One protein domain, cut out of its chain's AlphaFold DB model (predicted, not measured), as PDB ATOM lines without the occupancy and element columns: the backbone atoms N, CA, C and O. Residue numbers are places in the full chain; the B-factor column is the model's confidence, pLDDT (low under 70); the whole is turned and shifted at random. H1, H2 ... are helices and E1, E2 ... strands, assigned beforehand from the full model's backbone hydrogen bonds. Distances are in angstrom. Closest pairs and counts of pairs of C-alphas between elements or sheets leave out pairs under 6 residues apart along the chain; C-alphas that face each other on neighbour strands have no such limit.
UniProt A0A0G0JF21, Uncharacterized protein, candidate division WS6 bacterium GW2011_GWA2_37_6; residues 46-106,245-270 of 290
ATOM      1  N   GLU A  46     -26.113  50.573   3.610       77.44
ATOM      2  CA  GLU A  46     -27.327  51.228   3.118       77.44
ATOM      3  C   GLU A  46     -28.299  51.494   4.271       77.44
ATOM      4  O   GLU A  46     -28.829  52.598   4.392       77.44
ATOM      5  N   TYR A  47     -28.462  50.531   5.181       76.81
ATOM      6  CA  TYR A  47     -29.259  50.708   6.390       76.81
ATOM      7  C   TYR A  47     -28.714  51.837   7.275       76.81
ATOM      8  O   TYR A  47     -29.450  52.762   7.600       76.81
ATOM      9  N   GLU A  48     -27.420  51.824   7.597       76.75
ATOM     10  CA  GLU A  48     -26.783  52.872   8.409       76.75
ATOM     11  C   GLU A  48     -26.893  54.255   7.749       76.75
ATOM     12  O   GLU A  48     -27.227  55.243   8.399       76.75
ATOM     13  N   THR A  49     -26.678  54.329   6.434       81.81
ATOM     14  CA  THR A  49     -26.793  55.587   5.686       81.81
ATOM     15  C   THR A  49     -28.230  56.110   5.698       81.81
ATOM     16  O   THR A  49     -28.446  57.292   5.954       81.81
ATOM     17  N   SER A  50     -29.218  55.241   5.458       82.25
ATOM     18  CA  SER A  50     -30.637  55.622   5.501       82.25
ATOM     19  C   SER A  50     -31.075  56.079   6.896       82.25
ATOM     20  O   SER A  50     -31.755  57.098   7.005       82.25
ATOM     21  N   TYR A  51     -30.622  55.401   7.956       78.25
ATOM     22  CA  TYR A  51     -30.861  55.801   9.344       78.25
ATOM     23  C   TYR A  51     -30.299  57.201   9.629       78.25
ATOM     24  O   TYR A  51     -31.041  58.082  10.058       78.25
ATOM     25  N   ASN A  52     -29.017  57.428   9.323       80.75
ATOM     26  CA  ASN A  52     -28.338  58.691   9.628       80.75
ATOM     27  C   ASN A  52     -28.970  59.880   8.890       80.75
ATOM     28  O   ASN A  52     -29.128  60.953   9.466       80.75
ATOM     29  N   VAL A  53     -29.364  59.698   7.624       86.31
ATOM     30  CA  VAL A  53     -30.022  60.767   6.856       86.31
ATOM     31  C   VAL A  53     -31.431  61.046   7.390       86.31
ATOM     32  O   VAL A  53     -31.797  62.214   7.525       86.31
ATOM     33  N   SER A  54     -32.212  60.011   7.726       80.31
ATOM     34  CA  SER A  54     -33.513  60.190   8.392       80.31
ATOM     35  C   SER A  54     -33.369  60.980   9.692       80.31
ATOM     36  O   SER A  54     -34.091  61.956   9.897       80.31
ATOM     37  N   GLU A  55     -32.416  60.594  10.541       81.44
ATOM     38  CA  GLU A  55     -32.152  61.248  11.823       81.44
ATOM     39  C   GLU A  55     -31.749  62.716  11.633       81.44
ATOM     40  O   GLU A  55     -32.354  63.597  12.238       81.44
ATOM     41  N   GLU A  56     -30.808  63.012  10.730       87.19
ATOM     42  CA  GLU A  56     -30.359  64.383  10.446       87.19
ATOM     43  C   GLU A  56     -31.518  65.293  10.000       87.19
ATOM     44  O   GLU A  56     -31.667  66.425  10.483       87.19
ATOM     45  N   LYS A  57     -32.370  64.810   9.084       87.88
ATOM     46  CA  LYS A  57     -33.515  65.597   8.595       87.88
ATOM     47  C   LYS A  57     -34.594  65.756   9.657       87.88
ATOM     48  O   LYS A  57     -35.167  66.840   9.763       87.88
ATOM     49  N   MET A  58     -34.835  64.733  10.475       84.44
ATOM     50  CA  MET A  58     -35.740  64.849  11.619       84.44
ATOM     51  C   MET A  58     -35.233  65.851  12.653       84.44
ATOM     52  O   MET A  58     -36.011  66.702  13.072       84.44
ATOM     53  N   LEU A  59     -33.950  65.801  13.023       83.44
ATOM     54  CA  LEU A  59     -33.337  66.744  13.965       83.44
ATOM     55  C   LEU A  59     -33.450  68.188  13.472       83.44
ATOM     56  O   LEU A  59     -33.848  69.064  14.232       83.44
ATOM     57  N   THR A  60     -33.228  68.419  12.175       88.12
ATOM     58  CA  THR A  60     -33.391  69.752  11.569       88.12
ATOM     59  C   THR A  60     -34.813  70.301  11.756       88.12
ATOM     60  O   THR A  60     -34.996  71.479  12.071       88.12
ATOM     61  N   LEU A  61     -35.837  69.457  11.570       87.31
ATOM     62  CA  LEU A  61     -37.224  69.866  11.798       87.31
ATOM     63  C   LEU A  61     -37.544  70.005  13.289       87.31
ATOM     64  O   LEU A  61     -38.251  70.939  13.661       87.31
ATOM     65  N   LEU A  62     -37.017  69.127  14.142       83.06
ATOM     66  CA  LEU A  62     -37.190  69.202  15.594       83.06
ATOM     67  C   LEU A  62     -36.623  70.501  16.165       83.06
ATOM     68  O   LEU A  62     -37.308  71.153  16.946       83.06
ATOM     69  N   ASP A  63     -35.441  70.936  15.739       84.00
ATOM     70  CA  ASP A  63     -34.809  72.160  16.253       84.00
ATOM     71  C   ASP A  63     -35.666  73.416  16.032       84.00
ATOM     72  O   ASP A  63     -35.606  74.363  16.811       84.00
ATOM     73  N   THR A  64     -36.489  73.424  14.979       85.19
ATOM     74  CA  THR A  64     -37.347  74.572  14.639       85.19
ATOM     75  C   THR A  64     -38.789  74.396  15.113       85.19
ATOM     76  O   THR A  64     -39.422  75.360  15.532       85.19
ATOM     77  N   TYR A  65     -39.326  73.179  15.023       86.50
ATOM     78  CA  TYR A  65     -40.753  72.892  15.202       86.50
ATOM     79  C   TYR A  65     -41.052  72.026  16.432       86.50
ATOM     80  O   TYR A  65     -42.184  71.570  16.584       86.50
ATOM     81  N   SER A  66     -40.082  71.762  17.312       81.25
ATOM     82  CA  SER A  66     -40.359  71.149  18.624       81.25
ATOM     83  C   SER A  66     -40.990  72.128  19.612       81.25
ATOM     84  O   SER A  66     -41.661  71.692  20.544       81.25
ATOM     85  N   ASP A  67     -40.813  73.433  19.400       80.88
ATOM     86  CA  ASP A  67     -41.478  74.462  20.188       80.88
ATOM     87  C   ASP A  67     -42.982  74.485  19.863       80.88
ATOM     88  O   ASP A  67     -43.398  74.571  18.701       80.88
ATOM     89  N   VAL A  68     -43.795  74.384  20.913       75.19
ATOM     90  CA  VAL A  68     -45.259  74.355  20.841       75.19
ATOM     91  C   VAL A  68     -45.833  75.681  20.345       75.19
ATOM     92  O   VAL A  68     -46.883  75.683  19.700       75.19
ATOM     93  N   ASP A  69     -45.113  76.786  20.559       80.75
ATOM     94  CA  ASP A  69     -45.504  78.118  20.090       80.75
ATOM     95  C   ASP A  69     -45.255  78.299  18.583       80.75
ATOM     96  O   ASP A  69     -45.828  79.186  17.937       80.75
ATOM     97  N   VAL A  70     -44.424  77.438  17.982       83.25
ATOM     98  CA  VAL A  70     -44.145  77.459  16.545       83.25
ATOM     99  C   VAL A  70     -45.184  76.617  15.806       83.25
ATOM    100  O   VAL A  70     -45.235  75.387  15.895       83.25
ATOM    101  N   GLY A  71     -46.017  77.297  15.015       84.12
ATOM    102  CA  GLY A  71     -46.999  76.654  14.144       84.12
ATOM    103  C   GLY A  71     -46.364  75.900  12.966       84.12
ATOM    104  O   GLY A  71     -45.393  76.351  12.357       84.12
ATOM    105  N   LEU A  72     -46.975  74.778  12.573       89.38
ATOM    106  CA  LEU A  72     -46.491  73.917  11.480       89.38
ATOM    107  C   LEU A  72     -46.693  74.498  10.072       89.38
ATOM    108  O   LEU A  72     -46.140  73.984   9.102       89.38
ATOM    109  N   THR A  73     -47.440  75.595   9.924       88.12
ATOM    110  CA  THR A  73     -47.702  76.225   8.616       88.12
ATOM    111  C   THR A  73     -46.426  76.680   7.904       88.12
ATOM    112  O   THR A  73     -46.392  76.705   6.673       88.12
ATOM    113  N   GLY A  74     -45.354  76.959   8.654       86.50
ATOM    114  CA  GLY A  74     -44.034  77.262   8.101       86.50
ATOM    115  C   GLY A  74     -43.440  76.127   7.256       86.50
ATOM    116  O   GLY A  74     -42.695  76.414   6.319       86.50
ATOM    117  N   LEU A  75     -43.819  74.866   7.496       90.75
ATOM    118  CA  LEU A  75     -43.336  73.716   6.719       90.75
ATOM    119  C   LEU A  75     -43.726  73.801   5.237       90.75
ATOM    120  O   LEU A  75     -42.968  73.371   4.372       90.75
ATOM    121  N   LEU A  76     -44.861  74.433   4.913       90.25
ATOM    122  CA  LEU A  76     -45.276  74.644   3.519       90.25
ATOM    123  C   LEU A  76     -44.268  75.504   2.749       90.25
ATOM    124  O   LEU A  76     -44.006  75.266   1.572       90.25
ATOM    125  N   SER A  77     -43.665  76.487   3.423       87.88
ATOM    126  CA  SER A  77     -42.630  77.337   2.825       87.88
ATOM    127  C   SER A  77     -41.294  76.612   2.633       87.88
ATOM    128  O   SER A  77     -40.487  77.039   1.810       87.88
ATOM    129  N   GLN A  78     -41.089  75.487   3.329       84.50
ATOM    130  CA  GLN A  78     -39.928  74.606   3.169       84.50
ATOM    131  C   GLN A  78     -40.130  73.535   2.081       84.50
ATOM    132  O   GLN A  78     -39.297  72.645   1.928       84.50
ATOM    133  N   GLY A  79     -41.224  73.611   1.314       85.94
ATOM    134  CA  GLY A  79     -41.525  72.658   0.242       85.94
ATOM    135  C   GLY A  79     -42.229  71.383   0.710       85.94
ATOM    136  O   GLY A  79     -42.349  70.441  -0.072       85.94
ATOM    137  N   CYS A  80     -42.715  71.338   1.953       93.88
ATOM    138  CA  CYS A  80     -43.515  70.220   2.437       93.88
ATOM    139  C   CYS A  80     -44.949  70.293   1.892       93.88
ATOM    140  O   CYS A  80     -45.507  71.369   1.666       93.88
ATOM    141  N   SER A  81     -45.563  69.130   1.706       94.62
ATOM    142  CA  SER A  81     -46.967  68.989   1.311       94.62
ATOM    143  C   SER A  81     -47.865  68.812   2.536       94.62
ATOM    144  O   SER A  81     -47.407  68.317   3.561       94.62
ATOM    145  N   LEU A  82     -49.136  69.211   2.441       94.88
ATOM    146  CA  LEU A  82     -50.136  69.032   3.500       94.88
ATOM    147  C   LEU A  82     -51.298  68.177   2.990       94.88
ATOM    148  O   LEU A  82     -51.933  68.522   1.992       94.88
ATOM    149  N   ALA A  83     -51.596  67.096   3.707       92.62
ATOM    150  CA  ALA A  83     -52.756  66.241   3.479       92.62
ATOM    151  C   ALA A  83     -53.539  66.074   4.792       92.62
ATOM    152  O   ALA A  83     -53.134  65.335   5.686       92.62
ATOM    153  N   GLY A  84     -54.662  66.785   4.925       89.06
ATOM    154  CA  GLY A  84     -55.390  66.858   6.194       89.06
ATOM    155  C   GLY A  84     -54.576  67.619   7.245       89.06
ATOM    156  O   GLY A  84     -54.387  68.821   7.105       89.06
ATOM    157  N   GLU A  85     -54.088  66.909   8.262       88.00
ATOM    158  CA  GLU A  85     -53.233  67.433   9.347       88.00
ATOM    159  C   GLU A  85     -51.798  66.869   9.298       88.00
ATOM    160  O   GLU A  85     -51.010  67.059  10.228       88.00
ATOM    161  N   LEU A  86     -51.464  66.131   8.236       93.12
ATOM    162  CA  LEU A  86     -50.151  65.530   8.036       93.12
ATOM    163  C   LEU A  86     -49.328  66.394   7.083       93.12
ATOM    164  O   LEU A  86     -49.678  66.537   5.906       93.12
ATOM    165  N   TYR A  87     -48.225  66.941   7.587       95.25
ATOM    166  CA  TYR A  87     -47.207  67.595   6.776       95.25
ATOM    167  C   TYR A  87     -46.171  66.564   6.354       95.25
ATOM    168  O   TYR A  87     -45.631  65.882   7.215       95.25
ATOM    169  N   THR A  88     -45.860  66.469   5.063       95.25
ATOM    170  CA  THR A  88     -44.846  65.543   4.539       95.25
ATOM    171  C   THR A  88     -43.797  66.314   3.758       95.25
ATOM    172  O   THR A  88     -44.098  66.921   2.725       95.25
ATOM    173  N   CYS A  89     -42.565  66.272   4.248       93.81
ATOM    174  CA  CYS A  89     -41.382  66.854   3.635       93.81
ATOM    175  C   CYS A  89     -40.578  65.738   2.961       93.81
ATOM    176  O   CYS A  89     -40.189  64.776   3.623       93.81
ATOM    177  N   GLN A  90     -40.335  65.863   1.658       93.31
ATOM    178  CA  GLN A  90     -39.530  64.907   0.906       93.31
ATOM    179  C   GLN A  90     -38.169  65.523   0.589       93.31
ATOM    180  O   GLN A  90     -38.080  66.593  -0.013       93.31
ATOM    181  N   TYR A  91     -37.111  64.811   0.955       90.75
ATOM    182  CA  TYR A  91     -35.728  65.153   0.658       90.75
ATOM    183  C   TYR A  91     -35.128  64.060  -0.219       90.75
ATOM    184  O   TYR A  91     -35.349  62.874   0.019       90.75
ATOM    185  N   GLN A  92     -34.354  64.452  -1.225       89.44
ATOM    186  CA  GLN A  92     -33.651  63.520  -2.097       89.44
ATOM    187  C   GLN A  92     -32.151  63.795  -2.034       89.44
ATOM    188  O   GLN A  92     -31.716  64.932  -2.233       89.44
ATOM    189  N   GLN A  93     -31.374  62.750  -1.764       86.25
ATOM    190  CA  GLN A  93     -29.917  62.781  -1.784       86.25
ATOM    191  C   GLN A  93     -29.417  61.559  -2.556       86.25
ATOM    192  O   GLN A  93     -29.572  60.425  -2.109       86.25
ATOM    193  N   ASP A  94     -28.845  61.795  -3.736       85.88
ATOM    194  CA  ASP A  94     -28.499  60.747  -4.701       85.88
ATOM    195  C   ASP A  94     -29.712  59.840  -5.011       85.88
ATOM    196  O   ASP A  94     -30.747  60.323  -5.476       85.88
ATOM    197  N   ASN A  95     -29.598  58.540  -4.725       85.19
ATOM    198  CA  ASN A  95     -30.665  57.548  -4.892       85.19
ATOM    199  C   ASN A  95     -31.483  57.323  -3.607       85.19
ATOM    200  O   ASN A  95     -32.299  56.407  -3.570       85.19
ATOM    201  N   LEU A  96     -31.240  58.085  -2.537       86.62
ATOM    202  CA  LEU A  96     -31.951  57.962  -1.268       86.62
ATOM    203  C   LEU A  96     -33.068  59.010  -1.193       86.62
ATOM    204  O   LEU A  96     -32.818  60.215  -1.276       86.62
ATOM    205  N   ILE A  97     -34.296  58.544  -0.989       89.62
ATOM    206  CA  ILE A  97     -35.462  59.382  -0.717       89.62
ATOM    207  C   ILE A  97     -35.743  59.317   0.779       89.62
ATOM    208  O   ILE A  97     -35.845  58.235   1.351       89.62
ATOM    209  N   THR A  98     -35.871  60.480   1.410       89.69
ATOM    210  CA  THR A  98     -36.197  60.624   2.830       89.69
ATOM    211  C   THR A  98     -37.490  61.399   2.967       89.69
ATOM    212  O   THR A  98     -37.564  62.560   2.569       89.69
ATOM    213  N   ASN A  99     -38.496  60.764   3.551       91.81
ATOM    214  CA  ASN A  99     -39.760  61.393   3.886       91.81
ATOM    215  C   ASN A  99     -39.788  61.642   5.386       91.81
ATOM    216  O   ASN A  99     -39.685  60.700   6.168       91.81
ATOM    217  N   VAL A 100     -39.947  62.901   5.783       91.38
ATOM    218  CA  VAL A 100     -40.223  63.264   7.171       91.38
ATOM    219  C   VAL A 100     -41.638  63.794   7.241       91.38
ATOM    220  O   VAL A 100     -41.986  64.757   6.557       91.38
ATOM    221  N   SER A 101     -42.458  63.145   8.053       93.38
ATOM    222  CA  SER A 101     -43.828  63.546   8.301       93.38
ATOM    223  C   SER A 101     -43.984  64.132   9.700       93.38
ATOM    224  O   SER A 101     -43.379  63.650  10.657       93.38
ATOM    225  N   VAL A 102     -44.760  65.208   9.804       93.44
ATOM    226  CA  VAL A 102     -45.023  65.932  11.050       93.44
ATOM    227  C   VAL A 102     -46.525  66.089  11.206       93.44
ATOM    228  O   VAL A 102     -47.208  66.543  10.283       93.44
ATOM    229  N   THR A 103     -47.054  65.708  12.363       94.12
ATOM    230  CA  THR A 103     -48.486  65.819  12.641       94.12
ATOM    231  C   THR A 103     -48.756  66.043  14.119       94.12
ATOM    232  O   THR A 103     -48.121  65.431  14.978       94.12
ATOM    233  N   ASP A 104     -49.725  66.902  14.418       93.81
ATOM    234  CA  ASP A 104     -50.251  67.056  15.769       93.81
ATOM    235  C   ASP A 104     -51.389  66.038  15.957       93.81
ATOM    236  O   ASP A 104     -52.410  66.057  15.259       93.81
ATOM    237  N   THR A 105     -51.220  65.121  16.905       92.88
ATOM    238  CA  THR A 105     -52.147  64.008  17.158       92.88
ATOM    239  C   THR A 105     -52.795  64.133  18.533       92.88
ATOM    240  O   THR A 105     -52.201  64.639  19.485       92.88
ATOM    241  N   ASN A 106     -54.044  63.684  18.644       93.88
ATOM    242  CA  ASN A 106     -54.764  63.572  19.914       93.88
ATOM    243  C   ASN A 106     -54.464  62.260  20.655       93.88
ATOM    244  O   ASN A 106     -54.986  62.044  21.743       93.88
ATOM    245  N   LYS A 245     -46.052  64.528  16.618       89.62
ATOM    246  CA  LYS A 245     -45.335  63.343  16.148       89.62
ATOM    247  C   LYS A 245     -44.487  63.713  14.935       89.62
ATOM    248  O   LYS A 245     -45.002  64.277  13.971       89.62
ATOM    249  N   PHE A 246     -43.213  63.341  14.979       87.25
ATOM    250  CA  PHE A 246     -42.297  63.367  13.844       87.25
ATOM    251  C   PHE A 246     -41.979  61.928  13.460       87.25
ATOM    252  O   PHE A 246     -41.616  61.123  14.319       87.25
ATOM    253  N   GLU A 247     -42.104  61.608  12.181       85.88
ATOM    254  CA  GLU A 247     -41.825  60.279  11.649       85.88
ATOM    255  C   GLU A 247     -40.976  60.389  10.385       85.88
ATOM    256  O   GLU A 247     -41.413  60.972   9.394       85.88
ATOM    257  N   GLY A 248     -39.758  59.853  10.438       82.38
ATOM    258  CA  GLY A 248     -38.795  59.844   9.342       82.38
ATOM    259  C   GLY A 248     -38.627  58.447   8.765       82.38
ATOM    260  O   GLY A 248     -38.461  57.479   9.506       82.38
ATOM    261  N   VAL A 249     -38.670  58.350   7.439       84.38
ATOM    262  CA  VAL A 249     -38.429  57.110   6.698       84.38
ATOM    263  C   VAL A 249     -37.535  57.414   5.504       84.38
ATOM    264  O   VAL A 249     -37.894  58.226   4.649       84.38
ATOM    265  N   SER A 250     -36.403  56.719   5.411       85.38
ATOM    266  CA  SER A 250     -35.487  56.802   4.271       85.38
ATOM    267  C   SER A 250     -35.410  55.469   3.536       85.38
ATOM    268  O   SER A 250     -35.217  54.426   4.153       85.38
ATOM    269  N   TYR A 251     -35.509  55.501   2.211       84.12
ATOM    270  CA  TYR A 251     -35.382  54.318   1.360       84.12
ATOM    271  C   TYR A 251     -34.640  54.643   0.067       84.12
ATOM    272  O   TYR A 251     -34.660  55.774  -0.420       84.12
ATOM    273  N   TYR A 252     -33.980  53.634  -0.500       82.81
ATOM    274  CA  TYR A 252     -33.321  53.769  -1.793       82.81
ATOM    275  C   TYR A 252     -34.331  53.569  -2.924       82.81
ATOM    276  O   TYR A 252     -35.122  52.625  -2.914       82.81
ATOM    277  N   GLU A 253     -34.294  54.452  -3.916       74.75
ATOM    278  CA  GLU A 253     -35.081  54.357  -5.139       74.75
ATOM    279  C   GLU A 253     -34.473  53.265  -6.041       74.75
ATOM    280  O   GLU A 253     -33.676  53.533  -6.938       74.75
ATOM    281  N   SER A 254     -34.783  51.992  -5.765       64.06
ATOM    282  CA  SER A 254     -34.382  50.870  -6.622       64.06
ATOM    283  C   SER A 254     -35.476  50.473  -7.614       64.06
ATOM    284  O   SER A 254     -36.673  50.554  -7.341       64.06
ATOM    285  N   VAL A 255     -35.056  49.962  -8.776       48.31
ATOM    286  CA  VAL A 255     -35.935  49.327  -9.772       48.31
ATOM    287  C   VAL A 255     -36.330  47.933  -9.262       48.31
ATOM    288  O   VAL A 255     -35.762  46.922  -9.663       48.31
ATOM    289  N   GLY A 256     -37.257  47.877  -8.308       50.84
ATOM    290  CA  GLY A 256     -37.635  46.659  -7.581       50.84
ATOM    291  C   GLY A 256     -37.832  46.954  -6.096       50.84
ATOM    292  O   GLY A 256     -37.284  47.939  -5.617       50.84
ATOM    293  N   ALA A 257     -38.670  46.145  -5.433       48.41
ATOM    294  CA  ALA A 257     -39.285  46.379  -4.118       48.41
ATOM    295  C   ALA A 257     -38.426  47.187  -3.119       48.41
ATOM    296  O   ALA A 257     -37.233  46.913  -3.004       48.41
ATOM    297  N   PRO A 258     -39.034  48.138  -2.380       54.66
ATOM    298  CA  PRO A 258     -38.304  49.023  -1.476       54.66
ATOM    299  C   PRO A 258     -37.471  48.212  -0.478       54.66
ATOM    300  O   PRO A 258     -37.961  47.234   0.097       54.66
ATOM    301  N   SER A 259     -36.214  48.617  -0.284       58.19
ATOM    302  CA  SER A 259     -35.370  48.082   0.784       58.19
ATOM    303  C   SER A 259     -36.045  48.299   2.144       58.19
ATOM    304  O   SER A 259     -36.872  49.199   2.304       58.19
ATOM    305  N   SER A 260     -35.733  47.451   3.130       59.56
ATOM    306  CA  SER A 260     -36.231  47.623   4.496       59.56
ATOM    307  C   SER A 260     -35.773  48.979   5.036       59.56
ATOM    308  O   SER A 260     -34.600  49.148   5.370       59.56
ATOM    309  N   ALA A 261     -36.694  49.936   5.084       69.00
ATOM    310  CA  ALA A 261     -36.428  51.296   5.516       69.00
ATOM    311  C   ALA A 261     -36.538  51.388   7.045       69.00
ATOM    312  O   ALA A 261     -37.554  50.946   7.593       69.00
ATOM    313  N   PRO A 262     -35.538  51.939   7.755       70.00
ATOM    314  CA  PRO A 262     -35.727  52.294   9.151       70.00
ATOM    315  C   PRO A 262     -36.827  53.360   9.258       70.00
ATOM    316  O   PRO A 262     -36.852  54.320   8.488       70.00
ATOM    317  N   THR A 263     -37.730  53.183  10.221       73.62
ATOM    318  CA  THR A 263     -38.717  54.195  10.608       73.62
ATOM    319  C   THR A 263     -38.306  54.763  11.955       73.62
ATOM    320  O   THR A 263     -38.237  54.035  12.945       73.62
ATOM    321  N   LEU A 264     -38.033  56.061  11.987       76.94
ATOM    322  CA  LEU A 264     -37.731  56.806  13.202       76.94
ATOM    323  C   LEU A 264     -38.978  57.564  13.630       76.94
ATOM    324  O   LEU A 264     -39.588  58.248  12.814       76.94
ATOM    325  N   ILE A 265     -39.360  57.451  14.900       79.94
ATOM    326  CA  ILE A 265     -40.531  58.134  15.451       79.94
ATOM    327  C   ILE A 265     -40.112  58.859  16.720       79.94
ATOM    328  O   ILE A 265     -39.508  58.264  17.608       79.94
ATOM    329  N   THR A 266     -40.484  60.130  16.827       83.12
ATOM    330  CA  THR A 266     -40.412  60.878  18.084       83.12
ATOM    331  C   THR A 266     -41.699  61.657  18.314       83.12
ATOM    332  O   THR A 266     -42.411  62.010  17.372       83.12
ATOM    333  N   GLN A 267     -42.027  61.887  19.580       84.69
ATOM    334  CA  GLN A 267     -43.231  62.588  20.010       84.69
ATOM    335  C   GLN A 267     -42.833  63.691  20.985       84.69
ATOM    336  O   GLN A 267     -42.114  63.439  21.949       84.69
ATOM    337  N   ILE A 268     -43.311  64.909  20.742       87.44
ATOM    338  CA  ILE A 268     -43.094  66.062  21.617       87.44
ATOM    339  C   ILE A 268     -44.433  66.447  22.257       87.44
ATOM    340  O   ILE A 268     -45.386  66.703  21.520       87.44
ATOM    341  N   PRO A 269     -44.543  66.493  23.598       88.50
ATOM    342  CA  PRO A 269     -45.743  66.980  24.275       88.50
ATOM    343  C   PRO A 269     -46.092  68.409  23.855       88.50
ATOM    344  O   PRO A 269     -45.221  69.273  23.834       88.50
ATOM    345  N   LEU A 270     -47.370  68.654  23.555       88.00
ATOM    346  CA  LEU A 270     -47.892  69.990  23.245       88.00
ATOM    347  C   LEU A 270     -48.255  70.793  24.502       88.00
ATOM    348  O   LEU A 270     -48.529  71.986  24.419       88.00
TER     349      LEU A 270
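What this domain is: This is residues 46 to 106 and 245 to 270 of the 290 residues of an uncharacterized protein of candidate division WS6 bacterium GW2011_GWA2_37_6 (UniProt A0A0G0JF21). A long, twisted sheet of five strands has one long helix, H1, packed slantwise over E3 and E4 on one face. The short helix H2 only grazes the sheet. The printed part has 87 residues, with H1 and H2 followed by strands E1 to E5; the sheet order is E1 E2 E3 E4 E5, all antiparallel, and the class is mixed, helices and strands. It is compact, with a radius of gyration of the C-alphas of 13.1 A, and elongated, spanning 41 by 22 by 21 A.

How they stand to each other: H1, residues 46 to 65, is on the sheet in two layers, a helix on one face, at a height over the sheet of 7.0 A. On the local plane it stands at 34 degrees to E3, residues 96 to 105. Its closest C-alphas to E4, residues 245 to 252, are those of Ser 50 and Ser 250, 5.1 A apart. In H1, 15 of 16 O i to N i+4 pairs are within hydrogen-bond range; H2, residues 74 to 77, is too short for such a pair. E1, residues 81 to 83, and E2, residues 86 to 93, form a hairpin, with N 81 and O 88 at 2.8 A. E2 and E3 form another, with N 89 and O 100 at 2.8 A; E1 E2 E3 is a meander, each strand the antiparallel neighbour of the one before. Antiparallel E3 and E4 have N 99 and O 249 at 2.8 A. E4 and E5, residues 263 to 269, form a hairpin, with N 248 and O 264 at 2.9 A.

Where its parts are: H1 is 28.2 A long from C-alpha 46 at (-27.327, 51.228, 3.118). E2 measures 22.7 A, E3 28.0 A, E4 23.6 A and E5 20.0 A, E5 ending at C-alpha 269 (-45.743, 66.980, 24.275).

The domain as a whole: The C-alphas of Asp 69 and Gly 256, 42.6 A apart, are the farthest pair. Residues 107 to 244 are not printed, and C-alphas 106 and 245 are 10.2 A apart across the cut. Of the links printed whole, none is long. Residues 254 to 261 have pLDDT under 70.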